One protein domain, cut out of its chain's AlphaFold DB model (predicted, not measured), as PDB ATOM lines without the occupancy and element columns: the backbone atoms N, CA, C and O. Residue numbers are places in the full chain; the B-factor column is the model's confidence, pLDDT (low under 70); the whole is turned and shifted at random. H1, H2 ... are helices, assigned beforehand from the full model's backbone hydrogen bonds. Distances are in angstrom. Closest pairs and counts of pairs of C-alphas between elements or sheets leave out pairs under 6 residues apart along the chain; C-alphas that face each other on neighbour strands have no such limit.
ATOM      1  N   LEU A 213      48.362  -6.574  45.108       88.31
ATOM      2  CA  LEU A 213      47.592  -6.528  46.351       88.31
ATOM      3  C   LEU A 213      46.085  -6.557  46.102       88.31
ATOM      4  O   LEU A 213      45.339  -7.098  46.918       88.31
ATOM      5  N   HIS A 214      45.628  -5.999  44.982       85.12
ATOM      6  CA  HIS A 214      44.202  -5.864  44.690       85.12
ATOM      7  C   HIS A 214      43.628  -6.995  43.831       85.12
ATOM      8  O   HIS A 214      42.408  -7.082  43.685       85.12
ATOM      9  N   SER A 215      44.475  -7.863  43.271       86.56
ATOM     10  CA  SER A 215      44.059  -8.917  42.340       86.56
ATOM     11  C   SER A 215      44.697 -10.267  42.661       86.56
ATOM     12  O   SER A 215      44.009 -11.167  43.137       86.56
ATOM     13  N   TRP A 216      46.002 -10.418  42.428       92.06
ATOM     14  CA  TRP A 216      46.709 -11.691  42.569       92.06
ATOM     15  C   TRP A 216      46.697 -12.203  44.011       92.06
ATOM     16  O   TRP A 216      46.278 -13.332  44.252       92.06
ATOM     17  N   VAL A 217      47.114 -11.379  44.975       92.56
ATOM     18  CA  VAL A 217      47.319 -11.800  46.368       92.56
ATOM     19  C   VAL A 217      46.025 -12.322  47.016       92.56
ATOM     20  O   VAL A 217      46.060 -13.421  47.578       92.56
ATOM     21  N   PRO A 218      44.863 -11.640  46.918       90.81
ATOM     22  CA  PRO A 218      43.604 -12.161  47.455       90.81
ATOM     23  C   PRO A 218      43.171 -13.477  46.798       90.81
ATOM     24  O   PRO A 218      42.767 -14.412  47.492       90.81
ATOM     25  N   VAL A 219      43.294 -13.573  45.467       91.81
ATOM     26  CA  VAL A 219      42.943 -14.782  44.704       91.81
ATOM     27  C   VAL A 219      43.834 -15.944  45.133       91.81
ATOM     28  O   VAL A 219      43.345 -17.008  45.503       91.81
ATOM     29  N   ALA A 220      45.146 -15.739  45.130       93.88
ATOM     30  CA  ALA A 220      46.112 -16.779  45.430       93.88
ATOM     31  C   ALA A 220      46.015 -17.254  46.885       93.88
ATOM     32  O   ALA A 220      46.036 -18.461  47.113       93.88
ATOM     33  N   ASN A 221      45.822 -16.355  47.856       93.56
ATOM     34  CA  ASN A 221      45.635 -16.732  49.261       93.56
ATOM     35  C   ASN A 221      44.421 -17.643  49.467       93.56
ATOM     36  O   ASN A 221      44.528 -18.654  50.160       93.56
ATOM     37  N   LEU A 222      43.285 -17.327  48.839       92.31
ATOM     38  CA  LEU A 222      42.082 -18.147  48.949       92.31
ATOM     39  C   LEU A 222      42.286 -19.527  48.321       92.31
ATOM     40  O   LEU A 222      41.995 -20.543  48.948       92.31
ATOM     41  N   LEU A 223      42.819 -19.580  47.099       95.25
ATOM     42  CA  LEU A 223      42.996 -20.844  46.381       95.25
ATOM     43  C   LEU A 223      44.065 -21.728  47.036       95.25
ATOM     44  O   LEU A 223      43.882 -22.941  47.137       95.25
ATOM     45  N   ILE A 224      45.167 -21.138  47.510       95.25
ATOM     46  CA  ILE A 224      46.183 -21.852  48.292       95.25
ATOM     47  C   ILE A 224      45.580 -22.342  49.609       95.25
ATOM     48  O   ILE A 224      45.856 -23.475  49.994       95.25
ATOM     49  N   GLY A 225      44.732 -21.542  50.263       93.88
ATOM     50  CA  GLY A 225      43.975 -21.945  51.448       93.88
ATOM     51  C   GLY A 225      43.138 -23.201  51.203       93.88
ATOM     52  O   GLY A 225      43.296 -24.184  51.917       93.88
ATOM     53  N   GLU A 226      42.341 -23.232  50.131       93.75
ATOM     54  CA  GLU A 226      41.537 -24.407  49.751       93.75
ATOM     55  C   GLU A 226      42.395 -25.658  49.511       93.75
ATOM     56  O   GLU A 226      42.077 -26.755  49.987       93.75
ATOM     57  N   VAL A 227      43.515 -25.499  48.793       95.62
ATOM     58  CA  VAL A 227      44.448 -26.600  48.520       95.62
ATOM     59  C   VAL A 227      45.089 -27.098  49.813       95.62
ATOM     60  O   VAL A 227      45.143 -28.307  50.060       95.62
ATOM     61  N   ARG A 228      45.553 -26.184  50.662       94.00
ATOM     62  CA  ARG A 228      46.225 -26.481  51.925       94.00
ATOM     63  C   ARG A 228      45.286 -27.141  52.928       94.00
ATOM     64  O   ARG A 228      45.664 -28.141  53.536       94.00
ATOM     65  N   ASP A 229      44.066 -26.644  53.074       92.62
ATOM     66  CA  ASP A 229      43.073 -27.179  54.003       92.62
ATOM     67  C   ASP A 229      42.714 -28.623  53.664       92.62
ATOM     68  O   ASP A 229      42.720 -29.491  54.536       92.62
ATOM     69  N   LEU A 230      42.453 -28.928  52.387       92.00
ATOM     70  CA  LEU A 230      42.185 -30.312  52.008       92.00
ATOM     71  C   LEU A 230      43.435 -31.186  52.168       92.00
ATOM     72  O   LEU A 230      43.339 -32.305  52.668       92.00
ATOM     73  N   THR A 231      44.610 -30.674  51.795       94.50
ATOM     74  CA  THR A 231      45.873 -31.418  51.907       94.50
ATOM     75  C   THR A 231      46.194 -31.773  53.354       94.50
ATOM     76  O   THR A 231      46.584 -32.905  53.626       94.50
ATOM     77  N   THR A 232      45.999 -30.849  54.297       92.00
ATOM     78  CA  THR A 232      46.221 -31.102  55.729       92.00
ATOM     79  C   THR A 232      45.236 -32.130  56.289       92.00
ATOM     80  O   THR A 232      45.650 -33.014  57.040       92.00
ATOM     81  N   LEU A 233      43.964 -32.086  55.877       89.69
ATOM     82  CA  LEU A 233      42.965 -33.089  56.257       89.69
ATOM     83  C   LEU A 233      43.317 -34.476  55.705       89.69
ATOM     84  O   LEU A 233      43.313 -35.450  56.454       89.69
ATOM     85  N   VAL A 234      43.697 -34.572  54.430       89.56
ATOM     86  CA  VAL A 234      44.145 -35.837  53.822       89.56
ATOM     87  C   VAL A 234      45.413 -36.351  54.503       89.56
ATOM     88  O   VAL A 234      45.491 -37.530  54.840       89.56
ATOM     89  N   ALA A 235      46.377 -35.471  54.774       88.94
ATOM     90  CA  ALA A 235      47.612 -35.805  55.471       88.94
ATOM     91  C   ALA A 235      47.375 -36.322  56.894       88.94
ATOM     92  O   ALA A 235      48.084 -37.223  57.336       88.94
ATOM     93  N   SER A 236      46.374 -35.790  57.603       86.12
ATOM     94  CA  SER A 236      46.036 -36.228  58.963       86.12
ATOM     95  C   SER A 236      45.569 -37.687  59.029       86.12
ATOM     96  O   SER A 236      45.784 -38.350  60.042       86.12
ATOM     97  N   ALA A 237      45.006 -38.201  57.930       85.56
ATOM     98  CA  ALA A 237      44.561 -39.584  57.799       85.56
ATOM     99  C   ALA A 237      45.680 -40.563  57.410       85.56
ATOM    100  O   ALA A 237      45.456 -41.777  57.423       85.56
ATOM    101  N   LEU A 238      46.869 -40.075  57.040       85.38
ATOM    102  CA  LEU A 238      47.989 -40.929  56.651       85.38
ATOM    103  C   LEU A 238      48.713 -41.476  57.892       85.38
ATOM    104  O   LEU A 238      48.888 -40.759  58.880       85.38
ATOM    105  N   PRO A 239      49.174 -42.740  57.864       74.38
ATOM    106  CA  PRO A 239      49.971 -43.284  58.952       74.38
ATOM    107  C   PRO A 239      51.257 -42.465  59.104       74.38
ATOM    108  O   PRO A 239      51.959 -42.210  58.125       74.38
ATOM    109  N   LEU A 240      51.575 -42.070  60.339       63.78
ATOM    110  CA  LEU A 240      52.830 -41.401  60.674       63.78
ATOM    111  C   LEU A 240      53.993 -42.324  60.292       63.78
ATOM    112  O   LEU A 240      54.294 -43.277  61.008       63.78
ATOM    113  N   ARG A 272      40.582 -46.283  66.837       68.25
ATOM    114  CA  ARG A 272      39.387 -45.431  66.701       68.25
ATOM    115  C   ARG A 272      39.727 -44.030  66.194       68.25
ATOM    116  O   ARG A 272      38.980 -43.505  65.379       68.25
ATOM    117  N   GLN A 273      40.828 -43.434  66.650       72.44
ATOM    118  CA  GLN A 273      41.260 -42.117  66.183       72.44
ATOM    119  C   GLN A 273      41.671 -42.153  64.708       72.44
ATOM    120  O   GLN A 273      41.158 -41.362  63.930       72.44
ATOM    121  N   ASN A 274      42.485 -43.130  64.297       71.62
ATOM    122  CA  ASN A 274      42.863 -43.277  62.890       71.62
ATOM    123  C   ASN A 274      41.646 -43.516  61.982       71.62
ATOM    124  O   ASN A 274      41.599 -42.992  60.874       71.62
ATOM    125  N   MET A 275      40.651 -44.282  62.444       70.69
ATOM    126  CA  MET A 275      39.401 -44.471  61.699       70.69
ATOM    127  C   MET A 275      38.616 -43.162  61.563       70.69
ATOM    128  O   MET A 275      38.150 -42.856  60.471       70.69
ATOM    129  N   ARG A 276      38.529 -42.355  62.630       75.88
ATOM    130  CA  ARG A 276      37.890 -41.029  62.579       75.88
ATOM    131  C   ARG A 276      38.615 -40.078  61.633       75.88
ATOM    132  O   ARG A 276      37.962 -39.442  60.816       75.88
ATOM    133  N   ASP A 277      39.940 -40.006  61.707       79.31
ATOM    134  CA  ASP A 277      40.740 -39.136  60.837       79.31
ATOM    135  C   ASP A 277      40.572 -39.543  59.361       79.31
ATOM    136  O   ASP A 277      40.416 -38.694  58.483       79.31
ATOM    137  N   MET A 278      40.488 -40.849  59.080       79.75
ATOM    138  CA  MET A 278      40.181 -41.368  57.743       79.75
ATOM    139  C   MET A 278      38.767 -41.047  57.271       79.75
ATOM    140  O   MET A 278      38.593 -40.682  56.108       79.75
ATOM    141  N   GLU A 279      37.762 -41.168  58.137       78.44
ATOM    142  CA  GLU A 279      36.384 -40.781  57.827       78.44
ATOM    143  C   GLU A 279      36.275 -39.278  57.551       78.44
ATOM    144  O   GLU A 279      35.608 -38.878  56.596       78.44
ATOM    145  N   LEU A 280      36.978 -38.448  58.327       80.31
ATOM    146  CA  LEU A 280      37.045 -37.002  58.123       80.31
ATOM    147  C   LEU A 280      37.735 -36.651  56.805       80.31
ATOM    148  O   LEU A 280      37.199 -35.846  56.045       80.31
ATOM    149  N   ALA A 281      38.867 -37.280  56.485       82.88
ATOM    150  CA  ALA A 281      39.536 -37.091  55.200       82.88
ATOM    151  C   ALA A 281      38.655 -37.541  54.027       82.88
ATOM    152  O   ALA A 281      38.544 -36.834  53.027       82.88
ATOM    153  N   ALA A 282      37.971 -38.678  54.159       80.69
ATOM    154  CA  ALA A 282      37.049 -39.190  53.151       80.69
ATOM    155  C   ALA A 282      35.848 -38.253  52.939       80.69
ATOM    156  O   ALA A 282      35.451 -37.969  51.805       80.69
ATOM    157  N   TRP A 283      35.285 -37.728  54.027       78.50
ATOM    158  CA  TRP A 283      34.213 -36.743  53.973       78.50
ATOM    159  C   TRP A 283      34.686 -35.411  53.380       78.50
ATOM    160  O   TRP A 283      33.969 -34.822  52.570       78.50
ATOM    161  N   ALA A 284      35.895 -34.957  53.715       80.38
ATOM    162  CA  ALA A 284      36.493 -33.740  53.175       80.38
ATOM    163  C   ALA A 284      36.774 -33.862  51.671       80.38
ATOM    164  O   ALA A 284      36.339 -33.008  50.905       80.38
ATOM    165  N   LEU A 285      37.403 -34.962  51.234       80.50
ATOM    166  CA  LEU A 285      37.644 -35.268  49.816       80.50
ATOM    167  C   LEU A 285      36.354 -35.238  49.010       80.50
ATOM    168  O   LEU A 285      36.342 -34.789  47.872       80.50
ATOM    169  N   ARG A 286      35.259 -35.699  49.610       79.69
ATOM    170  CA  ARG A 286      33.953 -35.713  48.972       79.69
ATOM    171  C   ARG A 286      33.279 -34.345  48.946       79.69
ATOM    172  O   ARG A 286      32.753 -33.950  47.913       79.69
ATOM    173  N   SER A 287      33.219 -33.673  50.090       74.38
ATOM    174  CA  SER A 287      32.480 -32.415  50.252       74.38
ATOM    175  C   SER A 287      33.184 -31.237  49.585       74.38
ATOM    176  O   SER A 287      32.512 -30.366  49.042       74.38
ATOM    177  N   LYS A 288      34.522 -31.233  49.571       83.62
ATOM    178  CA  LYS A 288      35.349 -30.164  48.998       83.62
ATOM    179  C   LYS A 288      35.911 -30.486  47.610       83.62
ATOM    180  O   LYS A 288      36.659 -29.673  47.074       83.62
ATOM    181  N   TYR A 289      35.538 -31.624  47.012       83.56
ATOM    182  CA  TYR A 289      36.049 -32.086  45.713       83.56
ATOM    183  C   TYR A 289      36.059 -30.971  44.656       83.56
ATOM    184  O   TYR A 289      37.109 -30.633  44.120       83.56
ATOM    185  N   SER A 290      34.893 -30.361  44.401       83.00
ATOM    186  CA  SER A 290      34.730 -29.374  43.326       83.00
ATOM    187  C   SER A 290      35.557 -28.111  43.565       83.00
ATOM    188  O   SER A 290      36.159 -27.587  42.630       83.00
ATOM    189  N   ARG A 291      35.604 -27.621  44.811       88.06
ATOM    190  CA  ARG A 291      36.355 -26.408  45.171       88.06
ATOM    191  C   ARG A 291      37.853 -26.632  45.036       88.06
ATOM    192  O   ARG A 291      38.537 -25.827  44.412       88.06
ATOM    193  N   PHE A 292      38.341 -27.761  45.539       91.69
ATOM    194  CA  PHE A 292      39.742 -28.139  45.425       91.69
ATOM    195  C   PHE A 292      40.160 -28.376  43.967       91.69
ATOM    196  O   PHE A 292      41.213 -27.901  43.544       91.69
ATOM    197  N   GLU A 293      39.319 -29.043  43.169       91.62
ATOM    198  CA  GLU A 293      39.562 -29.212  41.735       91.62
ATOM    199  C   GLU A 293      39.660 -27.850  41.032       91.62
ATOM    200  O   GLU A 293      40.634 -27.597  40.322       91.62
ATOM    201  N   CYS A 294      38.703 -26.944  41.265       91.94
ATOM    202  CA  CYS A 294      38.737 -25.593  40.701       91.94
ATOM    203  C   CYS A 294      39.990 -24.830  41.149       91.94
ATOM    204  O   CYS A 294      40.640 -24.207  40.315       91.94
ATOM    205  N   ALA A 295      40.390 -24.932  42.419       95.12
ATOM    206  CA  ALA A 295      41.586 -24.266  42.924       95.12
ATOM    207  C   ALA A 295      42.867 -24.731  42.220       95.12
ATOM    208  O   ALA A 295      43.660 -23.898  41.777       95.12
ATOM    209  N   LEU A 296      43.039 -26.044  42.021       95.56
ATOM    210  CA  LEU A 296      44.164 -26.589  41.254       95.56
ATOM    211  C   LEU A 296      44.153 -26.112  39.796       95.56
ATOM    212  O   LEU A 296      45.200 -25.742  39.254       95.56
ATOM    213  N   ARG A 297      42.975 -26.103  39.160       93.75
ATOM    214  CA  ARG A 297      42.786 -25.640  37.774       93.75
ATOM    215  C   ARG A 297      43.160 -24.169  37.622       93.75
ATOM    216  O   ARG A 297      43.956 -23.832  36.748       93.75
ATOM    217  N   ILE A 298      42.641 -23.308  38.495       94.25
ATOM    218  CA  ILE A 298      42.880 -21.863  38.453       94.25
ATOM    219  C   ILE A 298      44.350 -21.561  38.730       94.25
ATOM    220  O   ILE A 298      44.998 -20.926  37.901       94.25
ATOM    221  N   LEU A 299      44.903 -22.056  39.844       95.56
ATOM    222  CA  LEU A 299      46.287 -21.768  40.224       95.56
ATOM    223  C   LEU A 299      47.279 -22.236  39.155       95.56
ATOM    224  O   LEU A 299      48.200 -21.498  38.827       95.56
ATOM    225  N   SER A 300      47.095 -23.430  38.579       95.19
ATOM    226  CA  SER A 300      48.022 -23.932  37.551       95.19
ATOM    227  C   SER A 300      47.893 -23.186  36.232       95.19
ATOM    228  O   SER A 300      48.896 -22.961  35.557       95.19
ATOM    229  N   SER A 301      46.677 -22.770  35.875       93.25
ATOM    230  CA  SER A 301      46.433 -21.970  34.679       93.25
ATOM    231  C   SER A 301      47.029 -20.576  34.802       93.25
ATOM    232  O   SER A 301      47.761 -20.161  33.909       93.25
ATOM    233  N   LEU A 302      46.761 -19.882  35.911       93.62
ATOM    234  CA  LEU A 302      47.292 -18.548  36.173       93.62
ATOM    235  C   LEU A 302      48.815 -18.583  36.307       93.62
ATOM    236  O   LEU A 302      49.489 -17.775  35.667       93.62
ATOM    237  N   ALA A 303      49.365 -19.543  37.058       94.50
ATOM    238  CA  ALA A 303      50.809 -19.686  37.201       94.50
ATOM    239  C   ALA A 303      51.481 -19.929  35.846       94.50
ATOM    240  O   ALA A 303      52.435 -19.238  35.511       94.50
ATOM    241  N   ALA A 304      50.961 -20.844  35.023       92.75
ATOM    242  CA  ALA A 304      51.505 -21.080  33.688       92.75
ATOM    243  C   ALA A 304      51.376 -19.855  32.763       92.75
ATOM    244  O   ALA A 304      52.306 -19.562  32.015       92.75
ATOM    245  N   ALA A 305      50.252 -19.133  32.830       91.19
ATOM    246  CA  ALA A 305      50.009 -17.937  32.023       91.19
ATOM    247  C   ALA A 305      50.943 -16.776  32.387       91.19
ATOM    248  O   ALA A 305      51.348 -16.025  31.505       91.19
ATOM    249  N   SER A 306      51.350 -16.650  33.655       93.12
ATOM    250  CA  SER A 306      52.226 -15.554  34.097       93.12
ATOM    251  C   SER A 306      53.525 -15.446  33.287       93.12
ATOM    252  O   SER A 306      54.001 -14.345  33.049       93.12
ATOM    253  N   ARG A 307      54.058 -16.553  32.747       90.88
ATOM    254  CA  ARG A 307      55.260 -16.516  31.900       90.88
ATOM    255  C   ARG A 307      55.110 -15.606  30.672       90.88
ATOM    256  O   ARG A 307      56.108 -15.055  30.217       90.88
ATOM    257  N   GLY A 308      53.907 -15.506  30.108       86.81
ATOM    258  CA  GLY A 308      53.612 -14.630  28.969       86.81
ATOM    259  C   GLY A 308      52.867 -13.354  29.356       86.81
ATOM    260  O   GLY A 308      53.080 -12.316  28.736       86.81
ATOM    261  N   GLU A 309      52.018 -13.429  30.383       87.88
ATOM    262  CA  GLU A 309      51.024 -12.394  30.686       87.88
ATOM    263  C   GLU A 309      51.384 -11.492  31.876       87.88
ATOM    264  O   GLU A 309      50.836 -10.395  32.003       87.88
ATOM    265  N   ASP A 310      52.303 -11.914  32.748       90.25
ATOM    266  CA  ASP A 310      52.710 -11.153  33.933       90.25
ATOM    267  C   ASP A 310      53.841 -10.172  33.597       90.25
ATOM    268  O   ASP A 310      55.031 -10.465  33.722       90.25
ATOM    269  N   ARG A 311      53.454  -8.974  33.152       88.56
ATOM    270  CA  ARG A 311      54.397  -7.922  32.733       88.56
ATOM    271  C   ARG A 311      55.243  -7.364  33.873       88.56
ATOM    272  O   ARG A 311      56.316  -6.827  33.611       88.56
ATOM    273  N   TYR A 312      54.745  -7.437  35.104       90.25
ATOM    274  CA  TYR A 312      55.396  -6.844  36.272       90.25
ATOM    275  C   TYR A 312      56.117  -7.881  37.135       90.25
ATOM    276  O   TYR A 312      56.788  -7.506  38.092       90.25
ATOM    277  N   GLY A 313      56.012  -9.168  36.796       91.12
ATOM    278  CA  GLY A 313      56.567 -10.249  37.603       91.12
ATOM    279  C   GLY A 313      55.869 -10.390  38.956       91.12
ATOM    280  O   GLY A 313      56.495 -10.856  39.905       91.12
ATOM    281  N   VAL A 314      54.596  -9.995  39.061       92.75
ATOM    282  CA  VAL A 314      53.780 -10.066  40.283       92.75
ATOM    283  C   VAL A 314      53.843 -11.457  40.910       92.75
ATOM    284  O   VAL A 314      54.011 -11.580  42.121       92.75
ATOM    285  N   LEU A 315      53.771 -12.519  40.105       92.31
ATOM    286  CA  LEU A 315      53.809 -13.891  40.606       92.31
ATOM    287  C   LEU A 315      55.167 -14.260  41.230       92.31
ATOM    288  O   LEU A 315      55.234 -15.126  42.101       92.31
ATOM    289  N   LEU A 316      56.259 -13.649  40.769       90.44
ATOM    290  CA  LEU A 316      57.606 -13.907  41.285       90.44
ATOM    291  C   LEU A 316      57.968 -12.981  42.452       90.44
ATOM    292  O   LEU A 316      58.745 -13.380  43.315       90.44
ATOM    293  N   LEU A 317      57.428 -11.760  42.469       90.06
ATOM    294  CA  LEU A 317      57.810 -10.706  43.410       90.06
ATOM    295  C   LEU A 317      56.873 -10.592  44.620       90.06
ATOM    296  O   LEU A 317      57.322 -10.164  45.685       90.06
ATOM    297  N   CYS A 318      55.598 -10.964  44.484       91.25
ATOM    298  CA  CYS A 318      54.607 -10.842  45.551       91.25
ATOM    299  C   CYS A 318      54.397 -12.161  46.306       91.25
ATOM    300  O   CYS A 318      54.587 -13.251  45.771       91.25
ATOM    301  N   GLU A 319      53.944 -12.057  47.557       89.88
ATOM    302  CA  GLU A 319      53.560 -13.204  48.382       89.88
ATOM    303  C   GLU A 319      52.029 -13.325  48.461       89.88
ATOM    304  O   GLU A 319      51.367 -12.347  48.816       89.88
ATOM    305  N   PRO A 320      51.441 -14.503  48.180       92.25
ATOM    306  CA  PRO A 320      52.101 -15.769  47.843       92.25
ATOM    307  C   PRO A 320      52.647 -15.795  46.405       92.25
ATOM    308  O   PRO A 320      51.967 -15.372  45.468       92.25
ATOM    309  N   GLY A 321      53.860 -16.325  46.239       92.75
ATOM    310  CA  GLY A 321      54.567 -16.343  44.953       92.75
ATOM    311  C   GLY A 321      54.488 -17.684  44.217       92.75
ATOM    312  O   GLY A 321      53.902 -18.654  44.707       92.75
ATOM    313  N   LEU A 322      55.142 -17.787  43.051       94.25
ATOM    314  CA  LEU A 322      55.225 -19.031  42.264       94.25
ATOM    315  C   LEU A 322      55.731 -20.210  43.106       94.25
ATOM    316  O   LEU A 322      55.203 -21.319  43.009       94.25
ATOM    317  N   ALA A 323      56.736 -19.964  43.949       93.69
ATOM    318  CA  ALA A 323      57.312 -20.970  44.831       93.69
ATOM    319  C   ALA A 323      56.264 -21.548  45.799       93.69
ATOM    320  O   ALA A 323      56.181 -22.767  45.947       93.69
ATOM    321  N   ASP A 324      55.412 -20.701  46.385       94.12
ATOM    322  CA  ASP A 324      54.346 -21.127  47.296       94.12
ATOM    323  C   ASP A 324      53.254 -21.909  46.554       94.12
ATOM    324  O   ASP A 324      52.762 -22.920  47.062       94.12
ATOM    325  N   VAL A 325      52.902 -21.497  45.332       94.81
ATOM    326  CA  VAL A 325      51.929 -22.217  44.490       94.81
ATOM    327  C   VAL A 325      52.432 -23.627  44.170       94.81
ATOM    328  O   VAL A 325      51.719 -24.607  44.407       94.81
ATOM    329  N   VAL A 326      53.670 -23.750  43.676       94.94
ATOM    330  CA  VAL A 326      54.278 -25.048  43.339       94.94
ATOM    331  C   VAL A 326      54.415 -25.916  44.587       94.94
ATOM    332  O   VAL A 326      54.082 -27.100  44.542       94.94
ATOM    333  N   LEU A 327      54.845 -25.336  45.712       94.38
ATOM    334  CA  LEU A 327      54.985 -26.045  46.980       94.38
ATOM    335  C   LEU A 327      53.651 -26.650  47.436       94.38
ATOM    336  O   LEU A 327      53.597 -27.839  47.757       94.38
ATOM    337  N   ASN A 328      52.571 -25.864  47.440       94.25
ATOM    338  CA  ASN A 328      51.255 -26.333  47.873       94.25
ATOM    339  C   ASN A 328      50.670 -27.380  46.909       94.25
ATOM    340  O   ASN A 328      50.112 -28.376  47.369       94.25
ATOM    341  N   MET A 329      50.861 -27.241  45.590       94.69
ATOM    342  CA  MET A 329      50.432 -28.262  44.619       94.69
ATOM    343  C   MET A 329      51.217 -29.569  44.732       94.69
ATOM    344  O   MET A 329      50.624 -30.648  44.720       94.69
ATOM    345  N   ALA A 330      52.543 -29.491  44.851       94.50
ATOM    346  CA  ALA A 330      53.392 -30.665  45.028       94.50
ATOM    347  C   ALA A 330      53.064 -31.382  46.346       94.50
ATOM    348  O   ALA A 330      52.993 -32.610  46.393       94.50
ATOM    349  N   SER A 331      52.795 -30.610  47.402       93.94
ATOM    350  CA  SER A 331      52.360 -31.115  48.702       93.94
ATOM    351  C   SER A 331      51.020 -31.844  48.621       93.94
ATOM    352  O   SER A 331      50.903 -32.975  49.101       93.94
ATOM    353  N   ALA A 332      50.048 -31.249  47.929       95.31
ATOM    354  CA  ALA A 332      48.750 -31.854  47.673       95.31
ATOM    355  C   ALA A 332      48.863 -33.156  46.869       95.31
ATOM    356  O   ALA A 332      48.275 -34.172  47.242       95.31
ATOM    357  N   LEU A 333      49.670 -33.162  45.803       95.69
ATOM    358  CA  LEU A 333      49.905 -34.351  44.987       95.69
ATOM    359  C   LEU A 333      50.563 -35.477  45.794       95.69
ATOM    360  O   LEU A 333      50.130 -36.622  45.687       95.69
ATOM    361  N   LEU A 334      51.569 -35.177  46.626       93.88
ATOM    362  CA  LEU A 334      52.184 -36.181  47.501       93.88
ATOM    363  C   LEU A 334      51.179 -36.770  48.494       93.88
ATOM    364  O   LEU A 334      51.164 -37.986  48.683       93.88
ATOM    365  N   ALA A 335      50.353 -35.930  49.124       92.12
ATOM    366  CA  ALA A 335      49.343 -36.387  50.073       92.12
ATOM    367  C   ALA A 335      48.319 -37.299  49.386       92.12
ATOM    368  O   ALA A 335      48.040 -38.392  49.879       92.12
ATOM    369  N   LEU A 336      47.827 -36.897  48.208       92.75
ATOM    370  CA  LEU A 336      46.886 -37.682  47.412       92.75
ATOM    371  C   LEU A 336      47.497 -39.006  46.942       92.75
ATOM    372  O   LEU A 336      46.852 -40.031  47.103       92.75
ATOM    373  N   GLN A 337      48.748 -39.022  46.465       92.94
ATOM    374  CA  GLN A 337      49.446 -40.256  46.065       92.94
ATOM    375  C   GLN A 337      49.625 -41.241  47.222       92.94
ATOM    376  O   GLN A 337      49.565 -42.456  47.035       92.94
ATOM    377  N   GLN A 338      49.916 -40.745  48.425       90.25
ATOM    378  CA  GLN A 338      50.039 -41.612  49.596       90.25
ATOM    379  C   GLN A 338      48.676 -42.109  50.066       90.25
ATOM    380  O   GLN A 338      48.545 -43.276  50.434       90.25
ATOM    381  N   TYR A 339      47.658 -41.253  49.995       88.62
ATOM    382  CA  TYR A 339      46.291 -41.616  50.327       88.62
ATOM    383  C   TYR A 339      45.746 -42.673  49.362       88.62
ATOM    384  O   TYR A 339      45.245 -43.700  49.813       88.62
ATOM    385  N   THR A 340      45.921 -42.500  48.049       88.25
ATOM    386  CA  THR A 340      45.493 -43.484  47.044       88.25
ATOM    387  C   THR A 340      46.217 -44.814  47.224       88.25
ATOM    388  O   THR A 340      45.556 -45.845  47.272       88.25
ATOM    389  N   LYS A 341      47.541 -44.820  47.447       87.19
ATOM    390  CA  LYS A 341      48.308 -46.045  47.770       87.19
ATOM    391  C   LYS A 341      47.818 -46.752  49.040       87.19
ATOM    392  O   LYS A 341      47.768 -47.981  49.110       87.19
ATOM    393  N   MET A 342      47.464 -45.987  50.069       83.50
ATOM    394  CA  MET A 342      46.911 -46.537  51.306       83.50
ATOM    395  C   MET A 342      45.522 -47.148  51.080       83.50
ATOM    396  O   MET A 342      45.207 -48.178  51.671       83.50
ATOM    397  N   MET A 343      44.695 -46.541  50.230       77.19
ATOM    398  CA  MET A 343      43.360 -47.060  49.930       77.19
ATOM    399  C   MET A 343      43.416 -48.283  49.004       77.19
ATOM    400  O   MET A 343      42.731 -49.263  49.273       77.19
ATOM    401  N   THR A 344      44.297 -48.306  47.996       72.75
ATOM    402  CA  THR A 344      44.469 -49.470  47.102       72.75
ATOM    403  C   THR A 344      45.038 -50.693  47.817       72.75
ATOM    404  O   THR A 344      44.654 -51.815  47.518       72.75
ATOM    405  N   SER A 345      45.907 -50.511  48.815       66.44
ATOM    406  CA  SER A 345      46.370 -51.624  49.663       66.44
ATOM    407  C   SER A 345      45.297 -52.143  50.632       66.44
ATOM    408  O   SER A 345      45.433 -53.240  51.171       66.44
ATOM    409  N   ARG A 346      44.222 -51.375  50.848       64.12
ATOM    410  CA  ARG A 346      43.090 -51.713  51.723       64.12
ATOM    411  C   ARG A 346      41.830 -52.117  50.976       64.12
ATOM    412  O   ARG A 346      40.852 -52.464  51.642       64.12
ATOM    413  N   SER A 347      41.822 -52.091  49.645       55.12
ATOM    414  CA  SER A 347      40.712 -52.619  48.857       55.12
ATOM    415  C   SER A 347      40.694 -54.144  48.996       55.12
ATOM    416  O   SER A 347      41.234 -54.877  48.172       55.12
ATOM    417  N   VAL A 348      40.123 -54.602  50.108       49.38
ATOM    418  CA  VAL A 348      39.768 -55.989  50.408       49.38
ATOM    419  C   VAL A 348      38.915 -56.524  49.260       49.38
ATOM    420  O   VAL A 348      38.019 -55.821  48.799       49.38
ATOM    421  N   GLU A 349      39.172 -57.754  48.811       45.09
ATOM    422  CA  GLU A 349      38.333 -58.485  47.854       45.09
ATOM    423  C   GLU A 349      36.859 -58.445  48.290       45.09
ATOM    424  O   GLU A 349      36.435 -59.091  49.251       45.09
ATOM    425  N   ILE A 350      36.059 -57.633  47.599       48.72
ATOM    426  CA  ILE A 350      34.637 -57.472  47.895       48.72
ATOM    427  C   ILE A 350      33.874 -58.551  47.130       48.72
ATOM    428  O   ILE A 350      33.640 -58.445  45.927       48.72
ATOM    429  N   ASN A 351      33.473 -59.584  47.862       45.16
ATOM    430  CA  ASN A 351      32.562 -60.631  47.408       45.16
ATOM    431  C   ASN A 351      31.259 -59.988  46.853       45.16
ATOM    432  O   ASN A 351      30.704 -59.108  47.510       45.16
ATOM    433  N   PRO A 352      30.704 -60.380  45.691       49.91
ATOM    434  CA  PRO A 352      29.484 -59.776  45.123       49.91
ATOM    435  C   PRO A 352      28.280 -59.714  46.087       49.91
ATOM    436  O   PRO A 352      27.439 -58.821  45.975       49.91
ATOM    437  N   ALA A 353      28.228 -60.592  47.092       47.75
ATOM    438  CA  ALA A 353      27.226 -60.563  48.156       47.75
ATOM    439  C   ALA A 353      27.272 -59.289  49.034       47.75
ATOM    440  O   ALA A 353      26.224 -58.797  49.456       47.75
ATOM    441  N   THR A 354      28.450 -58.704  49.282       49.19
ATOM    442  CA  THR A 354      28.585 -57.463  50.073       49.19
ATOM    443  C   THR A 354      28.294 -56.208  49.248       49.19
ATOM    444  O   THR A 354      27.867 -55.195  49.805       49.19
ATOM    445  N   LEU A 355      28.418 -56.273  47.915       51.28
ATOM    446  CA  LEU A 355      27.879 -55.250  47.007       51.28
ATOM    447  C   LEU A 355      26.348 -55.228  47.043       51.28
ATOM    448  O   LEU A 355      25.753 -54.151  47.105       51.28
ATOM    449  N   LEU A 356      25.718 -56.405  47.071       47.41
ATOM    450  CA  LEU A 356      24.265 -56.531  47.153       47.41
ATOM    451  C   LEU A 356      23.736 -56.073  48.524       47.41
ATOM    452  O   LEU A 356      22.769 -55.315  48.583       47.41
ATOM    453  N   SER A 357      24.418 -56.413  49.627       42.53
ATOM    454  CA  SER A 357      24.043 -55.915  50.962       42.53
ATOM    455  C   SER A 357      24.287 -54.408  51.128       42.53
ATOM    456  O   SER A 357      23.497 -53.730  51.784       42.53
ATOM    457  N   SER A 358      25.313 -53.845  50.476       45.69
ATOM    458  CA  SER A 358      25.555 -52.393  50.421       45.69
ATOM    459  C   SER A 358      24.480 -51.655  49.615       45.69
ATOM    460  O   SER A 358      24.085 -50.548  49.976       45.69
ATOM    461  N   ALA A 359      23.972 -52.273  48.544       46.66
ATOM    462  CA  ALA A 359      22.860 -51.743  47.762       46.66
ATOM    463  C   ALA A 359      21.542 -51.760  48.549       46.66
ATOM    464  O   ALA A 359      20.801 -50.788  48.488       46.66
ATOM    465  N   VAL A 360      21.279 -52.813  49.332       44.97
ATOM    466  CA  VAL A 360      20.079 -52.922  50.186       44.97
ATOM    467  C   VAL A 360      20.161 -52.003  51.410       44.97
ATOM    468  O   VAL A 360      19.177 -51.375  51.786       44.97
ATOM    469  N   SER A 361      21.338 -51.851  52.014       37.44
ATOM    470  CA  SER A 361      21.526 -50.960  53.166       37.44
ATOM    471  C   SER A 361      21.502 -49.473  52.788       37.44
ATOM    472  O   SER A 361      21.006 -48.667  53.570       37.44
ATOM    473  N   LEU A 362      21.851 -49.106  51.546       41.53
ATOM    474  CA  LEU A 362      21.562 -47.775  50.985       41.53
ATOM    475  C   LEU A 362      20.066 -47.394  51.030       41.53
ATOM    476  O   LEU A 362      19.768 -46.200  51.017       41.53
ATOM    477  N   PHE A 363      19.146 -48.365  51.110       39.16
ATOM    478  CA  PHE A 363      17.705 -48.110  51.234       39.16
ATOM    479  C   PHE A 363      17.211 -47.940  52.675       39.16
ATOM    480  O   PHE A 363      16.142 -47.363  52.857       39.16
ATOM    481  N   PHE A 364      17.953 -48.399  53.693       36.28
ATOM    482  CA  PHE A 364      17.437 -48.441  55.069       36.28
ATOM    483  C   PHE A 364      18.327 -47.793  56.135       36.28
ATOM    484  O   PHE A 364      17.779 -47.329  57.127       36.28
ATOM    485  N   CYS A 365      19.648 -47.690  55.956       33.50
ATOM    486  CA  CYS A 365      20.566 -46.998  56.874       33.50
ATOM    487  C   CYS A 365      21.940 -46.797  56.207       33.50
ATOM    488  O   CYS A 365      22.525 -47.758  55.718       33.50
ATOM    489  N   CYS A 366      22.488 -45.576  56.243       35.00
ATOM    490  CA  CYS A 366      23.833 -45.230  55.754       35.00
ATOM    491  C   CYS A 366      24.919 -46.216  56.237       35.00
ATOM    492  O   CYS A 366      25.303 -46.153  57.404       35.00
ATOM    493  N   PRO A 367      25.504 -47.059  55.365       38.16
ATOM    494  CA  PRO A 367      26.678 -47.836  55.730       38.16
ATOM    495  C   PRO A 367      27.931 -47.001  55.445       38.16
ATOM    496  O   PRO A 367      28.049 -46.355  54.399       38.16
ATOM    497  N   ALA A 368      28.902 -47.049  56.354       44.66
ATOM    498  CA  ALA A 368      30.188 -46.361  56.217       44.66
ATOM    499  C   ALA A 368      31.045 -46.900  55.042       44.66
ATOM    500  O   ALA A 368      31.809 -46.157  54.431       44.66
ATOM    501  N   HIS A 369      30.871 -48.170  54.655       39.34
ATOM    502  CA  HIS A 369      31.725 -48.866  53.679       39.34
ATOM    503  C   HIS A 369      31.582 -48.469  52.188       39.34
ATOM    504  O   HIS A 369      32.610 -48.253  51.545       39.34
ATOM    505  N   PRO A 370      30.381 -48.309  51.585       46.53
ATOM    506  CA  PRO A 370      30.246 -47.871  50.186       46.53
ATOM    507  C   PRO A 370      30.667 -46.410  49.953       46.53
ATOM    508  O   PRO A 370      30.798 -45.977  48.805       46.53
ATOM    509  N   CYS A 371      30.886 -45.638  51.023       50.72
ATOM    510  CA  CYS A 371      31.427 -44.286  50.932       50.72
ATOM    511  C   CYS A 371      32.924 -44.294  50.582       50.72
ATOM    512  O   CYS A 371      33.356 -43.431  49.820       50.72
ATOM    513  N   LEU A 372      33.688 -45.293  51.043       54.78
ATOM    514  CA  LEU A 372      35.140 -45.365  50.838       54.78
ATOM    515  C   LEU A 372      35.519 -45.633  49.370       54.78
ATOM    516  O   LEU A 372      36.361 -44.925  48.833       54.78
ATOM    517  N   ARG A 373      34.811 -46.529  48.662       55.16
ATOM    518  CA  ARG A 373      35.057 -46.790  47.223       55.16
ATOM    519  C   ARG A 373      34.770 -45.579  46.324       55.16
ATOM    520  O   ARG A 373      35.423 -45.369  45.307       55.16
ATOM    521  N   LYS A 374      33.778 -44.754  46.679       60.72
ATOM    522  CA  LYS A 374      33.524 -43.490  45.961       60.72
ATOM    523  C   LYS A 374      34.643 -42.485  46.217       60.72
ATOM    524  O   LYS A 374      35.026 -41.762  45.307       60.72
ATOM    525  N   VAL A 375      35.174 -42.468  47.435       69.44
ATOM    526  CA  VAL A 375      36.301 -41.616  47.818       69.44
ATOM    527  C   VAL A 375      37.596 -42.065  47.141       69.44
ATOM    528  O   VAL A 375      38.356 -41.202  46.726       69.44
ATOM    529  N   GLU A 376      37.806 -43.364  46.909       73.25
ATOM    530  CA  GLU A 376      38.923 -43.879  46.097       73.25
ATOM    531  C   GLU A 376      38.923 -43.277  44.687       73.25
ATOM    532  O   GLU A 376      39.911 -42.668  44.276       73.25
ATOM    533  N   LEU A 377      37.796 -43.356  43.969       73.56
ATOM    534  CA  LEU A 377      37.671 -42.783  42.622       73.56
ATOM    535  C   LEU A 377      37.894 -41.265  42.614       73.56
ATOM    536  O   LEU A 377      38.598 -40.752  41.743       73.56
ATOM    537  N   LEU A 378      37.329 -40.551  43.593       75.88
ATOM    538  CA  LEU A 378      37.533 -39.106  43.735       75.88
ATOM    539  C   LEU A 378      39.000 -38.778  44.036       75.88
ATOM    540  O   LEU A 378      39.553 -37.872  43.424       75.88
ATOM    541  N   SER A 379      39.652 -39.537  44.918       84.62
ATOM    542  CA  SER A 379      41.060 -39.336  45.268       84.62
ATOM    543  C   SER A 379      41.995 -39.593  44.083       84.62
ATOM    544  O   SER A 379      42.897 -38.795  43.857       84.62
ATOM    545  N   HIS A 380      41.730 -40.615  43.260       84.62
ATOM    546  CA  HIS A 380      42.463 -40.848  42.012       84.62
ATOM    547  C   HIS A 380      42.229 -39.743  40.978       84.62
ATOM    548  O   HIS A 380      43.164 -39.322  40.299       84.62
ATOM    549  N   SER A 381      40.992 -39.255  40.852       84.75
ATOM    550  CA  SER A 381      40.679 -38.140  39.954       84.75
ATOM    551  C   SER A 381      41.410 -36.861  40.376       84.75
ATOM    552  O   SER A 381      42.072 -36.230  39.548       84.75
ATOM    553  N   LEU A 382      41.391 -36.533  41.673       88.69
ATOM    554  CA  LEU A 382      42.129 -35.397  42.226       88.69
ATOM    555  C   LEU A 382      43.644 -35.574  42.116       88.69
ATOM    556  O   LEU A 382      44.334 -34.607  41.810       88.69
ATOM    557  N   GLU A 383      44.172 -36.784  42.318       93.31
ATOM    558  CA  GLU A 383      45.594 -37.087  42.111       93.31
ATOM    559  C   GLU A 383      45.998 -36.793  40.660       93.31
ATOM    560  O   GLU A 383      46.985 -36.095  40.418       93.31
ATOM    561  N   ASN A 384      45.211 -37.266  39.691       90.56
ATOM    562  CA  ASN A 384      45.445 -36.991  38.277       90.56
ATOM    563  C   ASN A 384      45.345 -35.494  37.972       90.56
ATOM    564  O   ASN A 384      46.203 -34.964  37.269       90.56
ATOM    565  N   ARG A 385      44.361 -34.786  38.541       92.19
ATOM    566  CA  ARG A 385      44.230 -33.337  38.344       92.19
ATOM    567  C   ARG A 385      45.408 -32.570  38.941       92.19
ATOM    568  O   ARG A 385      45.939 -31.685  38.277       92.19
ATOM    569  N   ALA A 386      45.859 -32.929  40.143       94.94
ATOM    570  CA  ALA A 386      47.032 -32.335  40.785       94.94
ATOM    571  C   ALA A 386      48.318 -32.617  39.989       94.94
ATOM    572  O   ALA A 386      49.145 -31.723  39.816       94.94
ATOM    573  N   ARG A 387      48.455 -33.828  39.429       95.19
ATOM    574  CA  ARG A 387      49.542 -34.196  38.508       95.19
ATOM    575  C   ARG A 387      49.528 -33.322  37.255       95.19
ATOM    576  O   ARG A 387      50.560 -32.753  36.916       95.19
ATOM    577  N   THR A 388      48.382 -33.179  36.590       92.69
ATOM    578  CA  THR A 388      48.242 -32.326  35.398       92.69
ATOM    579  C   THR A 388      48.506 -30.855  35.717       92.69
ATOM    580  O   THR A 388      49.193 -30.184  34.950       92.69
ATOM    581  N   ALA A 389      48.006 -30.360  36.851       94.31
ATOM    582  CA  ALA A 389      48.221 -28.992  37.314       94.31
ATOM    583  C   ALA A 389      49.717 -28.693  37.503       94.31
ATOM    584  O   ALA A 389      50.226 -27.709  36.966       94.31
ATOM    585  N   LEU A 390      50.439 -29.580  38.193       94.56
ATOM    586  CA  LEU A 390      51.874 -29.425  38.404       94.56
ATOM    587  C   LEU A 390      52.661 -29.559  37.095       94.56
ATOM    588  O   LEU A 390      53.527 -28.732  36.820       94.56
ATOM    589  N   TYR A 391      52.321 -30.540  36.254       94.06
ATOM    590  CA  TYR A 391      52.943 -30.712  34.940       94.06
ATOM    591  C   TYR A 391      52.776 -29.469  34.062       94.06
ATOM    592  O   TYR A 391      53.726 -29.053  33.409       94.06
ATOM    593  N   ARG A 392      51.611 -28.812  34.099       92.62
ATOM    594  CA  ARG A 392      51.367 -27.563  33.363       92.62
ATOM    595  C   ARG A 392      52.318 -26.443  33.792       92.62
ATOM    596  O   ARG A 392      52.854 -25.752  32.930       92.62
ATOM    597  N   ILE A 393      52.564 -26.284  35.094       93.88
ATOM    598  CA  ILE A 393      53.525 -25.293  35.604       93.88
ATOM    599  C   ILE A 393      54.955 -25.682  35.208       93.88
ATOM    600  O   ILE A 393      55.714 -24.843  34.723       93.88
ATOM    601  N   VAL A 394      55.315 -26.960  35.352       93.44
ATOM    602  CA  VAL A 394      56.645 -27.471  34.985       93.44
ATOM    603  C   VAL A 394      56.936 -27.287  33.500       93.44
ATOM    604  O   VAL A 394      58.015 -26.823  33.134       93.44
ATOM    605  N   LEU A 395      55.962 -27.558  32.634       92.38
ATOM    606  CA  LEU A 395      56.070 -27.281  31.207       92.38
ATOM    607  C   LEU A 395      56.279 -25.793  30.934       92.38
ATOM    608  O   LEU A 395      57.131 -25.457  30.105       92.38
ATOM    609  N   ALA A 396      55.533 -24.936  31.640       91.81
ATOM    610  CA  ALA A 396      55.582 -23.496  31.465       91.81
ATOM    611  C   ALA A 396      56.930 -22.907  31.873       91.81
ATOM    612  O   ALA A 396      57.448 -22.123  31.100       91.81
ATOM    613  N   PHE A 397      57.547 -23.270  33.001       91.94
ATOM    614  CA  PHE A 397      58.800 -22.630  33.451       91.94
ATOM    615  C   PHE A 397      60.063 -23.470  33.234       91.94
ATOM    616  O   PHE A 397      61.129 -22.900  33.013       91.94
ATOM    617  N   GLY A 398      59.967 -24.800  33.222       91.62
ATOM    618  CA  GLY A 398      61.103 -25.701  33.029       91.62
ATOM    619  C   GLY A 398      62.050 -25.795  34.241       91.62
ATOM    620  O   GLY A 398      61.614 -25.600  35.381       91.62
ATOM    621  N   PRO A 399      63.350 -26.085  34.015       90.38
ATOM    622  CA  PRO A 399      64.342 -26.319  35.073       90.38
ATOM    623  C   PRO A 399      64.460 -25.244  36.178       90.38
ATOM    624  O   PRO A 399      64.704 -25.628  37.328       90.38
ATOM    625  N   PRO A 400      64.250 -23.932  35.915       89.50
ATOM    626  CA  PRO A 400      64.313 -22.887  36.943       89.50
ATOM    627  C   PRO A 400      63.363 -23.071  38.137       89.50
ATOM    628  O   PRO A 400      63.627 -22.534  39.208       89.50
ATOM    629  N   ILE A 401      62.287 -23.862  38.021       87.69
ATOM    630  CA  ILE A 401      61.382 -24.127  39.160       87.69
ATOM    631  C   ILE A 401      62.130 -24.743  40.350       87.69
ATOM    632  O   ILE A 401      61.781 -24.501  41.506       87.69
ATOM    633  N   LYS A 402      63.182 -25.526  40.091       85.75
ATOM    634  CA  LYS A 402      63.925 -26.227  41.140       85.75
ATOM    635  C   LYS A 402      64.641 -25.276  42.099       85.75
ATOM    636  O   LYS A 402      64.723 -25.569  43.290       85.75
ATOM    637  N   SER A 403      65.179 -24.162  41.602       86.75
ATOM    638  CA  SER A 403      65.792 -23.148  42.465       86.75
ATOM    639  C   SER A 403      64.731 -22.374  43.239       86.75
ATOM    640  O   SER A 403      64.907 -22.168  44.436       86.75
ATOM    641  N   LEU A 404      63.596 -22.068  42.602       84.00
ATOM    642  CA  LEU A 404      62.496 -21.314  43.215       84.00
ATOM    643  C   LEU A 404      61.864 -22.035  44.410       84.00
ATOM    644  O   LEU A 404      61.484 -21.398  45.385       84.00
ATOM    645  N   LEU A 405      61.804 -23.370  44.409       83.94
ATOM    646  CA  LEU A 405      61.301 -24.123  45.568       83.94
ATOM    647  C   LEU A 405      62.124 -23.924  46.847       83.94
ATOM    648  O   LEU A 405      61.595 -24.107  47.942       83.94
ATOM    649  N   LYS A 406      63.405 -23.548  46.734       84.69
ATOM    650  CA  LYS A 406      64.237 -23.210  47.901       84.69
ATOM    651  C   LYS A 406      63.888 -21.840  48.486       84.69
ATOM    652  O   LYS A 406      64.199 -21.593  49.645       84.69
ATOM    653  N   GLU A 407      63.265 -20.980  47.689       83.00
ATOM    654  CA  GLU A 407      62.862 -19.620  48.053       83.00
ATOM    655  C   GLU A 407      61.442 -19.572  48.637       83.00
ATOM    656  O   GLU A 407      61.009 -18.527  49.118       83.00
ATOM    657  N   ALA A 408      60.721 -20.702  48.636       82.75
ATOM    658  CA  ALA A 408      59.395 -20.800  49.233       82.75
ATOM    659  C   ALA A 408      59.450 -20.464  50.732       82.75
ATOM    660  O   ALA A 408      60.142 -21.123  51.514       82.75
ATOM    661  N   LYS A 409      58.693 -19.442  51.141       80.94
ATOM    662  CA  LYS A 409      58.644 -18.976  52.537       80.94
ATOM    663  C   LYS A 409      57.652 -19.781  53.367       80.94
ATOM    664  O   LYS A 409      57.798 -19.901  54.586       80.94
ATOM    665  N   GLN A 410      56.637 -20.349  52.719       84.75
ATOM    666  CA  GLN A 410      55.625 -21.143  53.396       84.75
ATOM    667  C   GLN A 410      56.118 -22.557  53.716       84.75
ATOM    668  O   GLN A 410      56.875 -23.179  52.976       84.75
ATOM    669  N   LYS A 411      55.636 -23.107  54.835       87.19
ATOM    670  CA  LYS A 411      55.824 -24.527  55.154       87.19
ATOM    671  C   LYS A 411      54.842 -25.372  54.336       87.19
ATOM    672  O   LYS A 411      53.658 -25.026  54.314       87.19
ATOM    673  N   PRO A 412      55.287 -26.488  53.729       87.12
ATOM    674  CA  PRO A 412      54.384 -27.374  53.008       87.12
ATOM    675  C   PRO A 412      53.358 -27.992  53.962       87.12
ATOM    676  O   PRO A 412      53.678 -28.324  55.106       87.12
ATOM    677  N   ALA A 413      52.132 -28.185  53.476       88.56
ATOM    678  CA  ALA A 413      51.064 -28.860  54.214       88.56
ATOM    679  C   ALA A 413      51.407 -30.327  54.536       88.56
ATOM    680  O   ALA A 413      50.964 -30.887  55.536       88.56
ATOM    681  N   PHE A 414      52.197 -30.942  53.661       90.00
ATOM    682  CA  PHE A 414      52.573 -32.342  53.673       90.00
ATOM    683  C   PHE A 414      53.876 -32.594  52.900       90.00
ATOM    684  O   PHE A 414      54.087 -32.033  51.821       90.00
ATOM    685  N   GLY A 415      54.711 -33.497  53.422       86.62
ATOM    686  CA  GLY A 415      56.003 -33.868  52.840       86.62
ATOM    687  C   GLY A 415      57.164 -32.973  53.287       86.62
ATOM    688  O   GLY A 415      56.979 -31.838  53.720       86.62
ATOM    689  N   SER A 416      58.387 -33.504  53.198       87.12
ATOM    690  CA  SER A 416      59.614 -32.734  53.418       87.12
ATOM    691  C   SER A 416      60.006 -31.970  52.148       87.12
ATOM    692  O   SER A 416      59.699 -32.401  51.034       87.12
ATOM    693  N   ALA A 417      60.745 -30.867  52.297       85.62
ATOM    694  CA  ALA A 417      61.244 -30.091  51.157       85.62
ATOM    695  C   ALA A 417      62.062 -30.951  50.172       85.62
ATOM    696  O   ALA A 417      61.956 -30.782  48.962       85.62
ATOM    697  N   SER A 418      62.823 -31.935  50.669       86.50
ATOM    698  CA  SER A 418      63.571 -32.875  49.825       86.50
ATOM    699  C   SER A 418      62.660 -33.786  48.997       86.50
ATOM    700  O   SER A 418      62.909 -33.959  47.806       86.50
ATOM    701  N   LYS A 419      61.580 -34.320  49.585       88.38
ATOM    702  CA  LYS A 419      60.588 -35.148  48.873       88.38
ATOM    703  C   LYS A 419      59.835 -34.346  47.811       88.38
ATOM    704  O   LYS A 419      59.589 -34.862  46.725       88.38
ATOM    705  N   LEU A 420      59.501 -33.091  48.108       88.81
ATOM    706  CA  LEU A 420      58.833 -32.189  47.165       88.81
ATOM    707  C   LEU A 420      59.750 -31.827  45.993       88.81
ATOM    708  O   LEU A 420      59.334 -31.922  44.841       88.81
ATOM    709  N   ASN A 421      61.018 -31.513  46.276       88.88
ATOM    710  CA  ASN A 421      62.026 -31.261  45.245       88.88
ATOM    711  C   ASN A 421      62.254 -32.483  44.348       88.88
ATOM    712  O   ASN A 421      62.342 -32.334  43.133       88.88
ATOM    713  N   ALA A 422      62.324 -33.685  44.928       89.44
ATOM    714  CA  ALA A 422      62.454 -34.922  44.159       89.44
ATOM    715  C   ALA A 422      61.229 -35.168  43.268       89.44
ATOM    716  O   ALA A 422      61.374 -35.537  42.108       89.44
ATOM    717  N   LEU A 423      60.021 -34.907  43.779       91.00
ATOM    718  CA  LEU A 423      58.811 -35.028  42.974       91.00
ATOM    719  C   LEU A 423      58.842 -34.068  41.782       91.00
ATOM    720  O   LEU A 423      58.562 -34.500  40.671       91.00
ATOM    721  N   VAL A 424      59.201 -32.799  41.986       90.19
ATOM    722  CA  VAL A 424      59.280 -31.824  40.885       90.19
ATOM    723  C   VAL A 424      60.394 -32.174  39.898       90.19
ATOM    724  O   VAL A 424      60.186 -32.023  38.697       90.19
ATOM    725  N   GLN A 425      61.522 -32.717  40.368       89.81
ATOM    726  CA  GLN A 425      62.577 -33.235  39.494       89.81
ATOM    727  C   GLN A 425      62.047 -34.327  38.558       89.81
ATOM    728  O   GLN A 425      62.258 -34.230  37.357       89.81
ATOM    729  N   ASN A 426      61.263 -35.282  39.067       91.12
ATOM    730  CA  ASN A 426      60.689 -36.336  38.226       91.12
ATOM    731  C   ASN A 426      59.816 -35.778  37.086       91.12
ATOM    732  O   ASN A 426      59.737 -36.383  36.025       91.12
ATOM    733  N   PHE A 427      59.144 -34.636  37.280       89.69
ATOM    734  CA  PHE A 427      58.379 -33.987  36.205       89.69
ATOM    735  C   PHE A 427      59.263 -33.265  35.184       89.69
ATOM    736  O   PHE A 427      58.844 -33.120  34.038       89.69
ATOM    737  N   LEU A 428      60.441 -32.792  35.593       88.88
ATOM    738  CA  LEU A 428      61.421 -32.197  34.685       88.88
ATOM    739  C   LEU A 428      62.066 -33.270  33.809       88.88
ATOM    740  O   LEU A 428      62.158 -33.075  32.603       88.88
ATOM    741  N   ASP A 429      62.408 -34.410  34.406       87.69
ATOM    742  CA  ASP A 429      63.045 -35.532  33.712       87.69
ATOM    743  C   ASP A 429      62.104 -36.188  32.682       87.69
ATOM    744  O   ASP A 429      62.562 -36.765  31.709       87.69
ATOM    745  N   LEU A 430      60.779 -36.068  32.851       82.69
ATOM    746  CA  LEU A 430      59.779 -36.548  31.880       82.69
ATOM    747  C   LEU A 430      59.678 -35.692  30.601       82.69
ATOM    748  O   LEU A 430      58.923 -36.050  29.696       82.69
ATOM    749  N   LYS A 431      60.339 -34.528  30.556       62.81
ATOM    750  CA  LYS A 431      60.317 -33.603  29.410       62.81
ATOM    751  C   LYS A 431      61.478 -33.845  28.435       62.81
ATOM    752  O   LYS A 431      61.390 -33.386  27.296       62.81
TER     753      LYS A 431
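Overview. This is residues 213 to 240 and 272 to 431 of the 432 residues of an uncharacterized protein of Chlamydomonas eustigma (UniProt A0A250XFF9). Four long helices, H1, H3, H5 and H7, form an up-and-down bundle, each running against the one before it of the four; H2 packs on H1 and H7, and H9 crosses H5. H6 lies beyond one end of the bundle, where residues 348 to 353 stick out. The printed part has 188 residues, with nine named helices, H1 to H9, and no named strand: all helix. It is compact, with a radius of gyration of the C-alphas of 18.3 A, and spans 60 by 34 by 28 A.

Arrangement. H7, residues 369 to 397, touches H3, residues 289 to 309, at a shallow tilt of 4 degrees, the same way; their closest C-alphas, Ala 304 and Ile 393, are 5.0 A apart. H7 touches the hub H5, residues 322 to 344, opposite ways at 33 degrees, a shallow tilt only just short of steep; the closest C-alphas are Leu 333 and Ala 386, 5.5 A. H1, residues 216 to 236, touches H5 (closest C-alphas Thr 231 and Ala 332, 5.1 A) but is apart from H7. H2, residues 272 to 287, touches H7, closest at C-alphas 282 and 375, 5.9 A. H9, residues 417 to 429, touches H5 about perpendicular, 89 degrees, closest at C-alphas 330 and 420, 6.0 A. H4, residues 314 to 317, touches H5 only at the corner, and H8, residues 401 to 404, touches H5, each only just, with 3 pairs of C-alphas within 8 A. H6, residues 352 to 361, is close to H7 but not clearly touching: C-alphas 358 and 370 are closest, 6.5 A. Every O i to N i+4 pair is within hydrogen-bond range in H1, H2, H5, H6 and H9, 15 of 17 in H3 and 23 of 25 in H7; H4 and H8 are too short for such a pair.

Along the chain. H7 is 42.8 A long, H5 32.6 A, H1 29.5 A and H3 28.9 A. H1 begins at C-alpha 216 (46.709, -11.691, 42.569); H9 ends at C-alpha 429 (63.045, -35.532, 33.712).

Size, cuts and confidence. The farthest C-alphas, Tyr 312 and Ala 353, are 61.8 A apart. Residues 241 to 271 are not printed; C-alphas 240 and 272 are 15.3 A apart across the cut. H8 to H9 is a long link. Mean pLDDT of the printed part is 81.5; residues 240, 272, 345 to 375 and 431 are under 70.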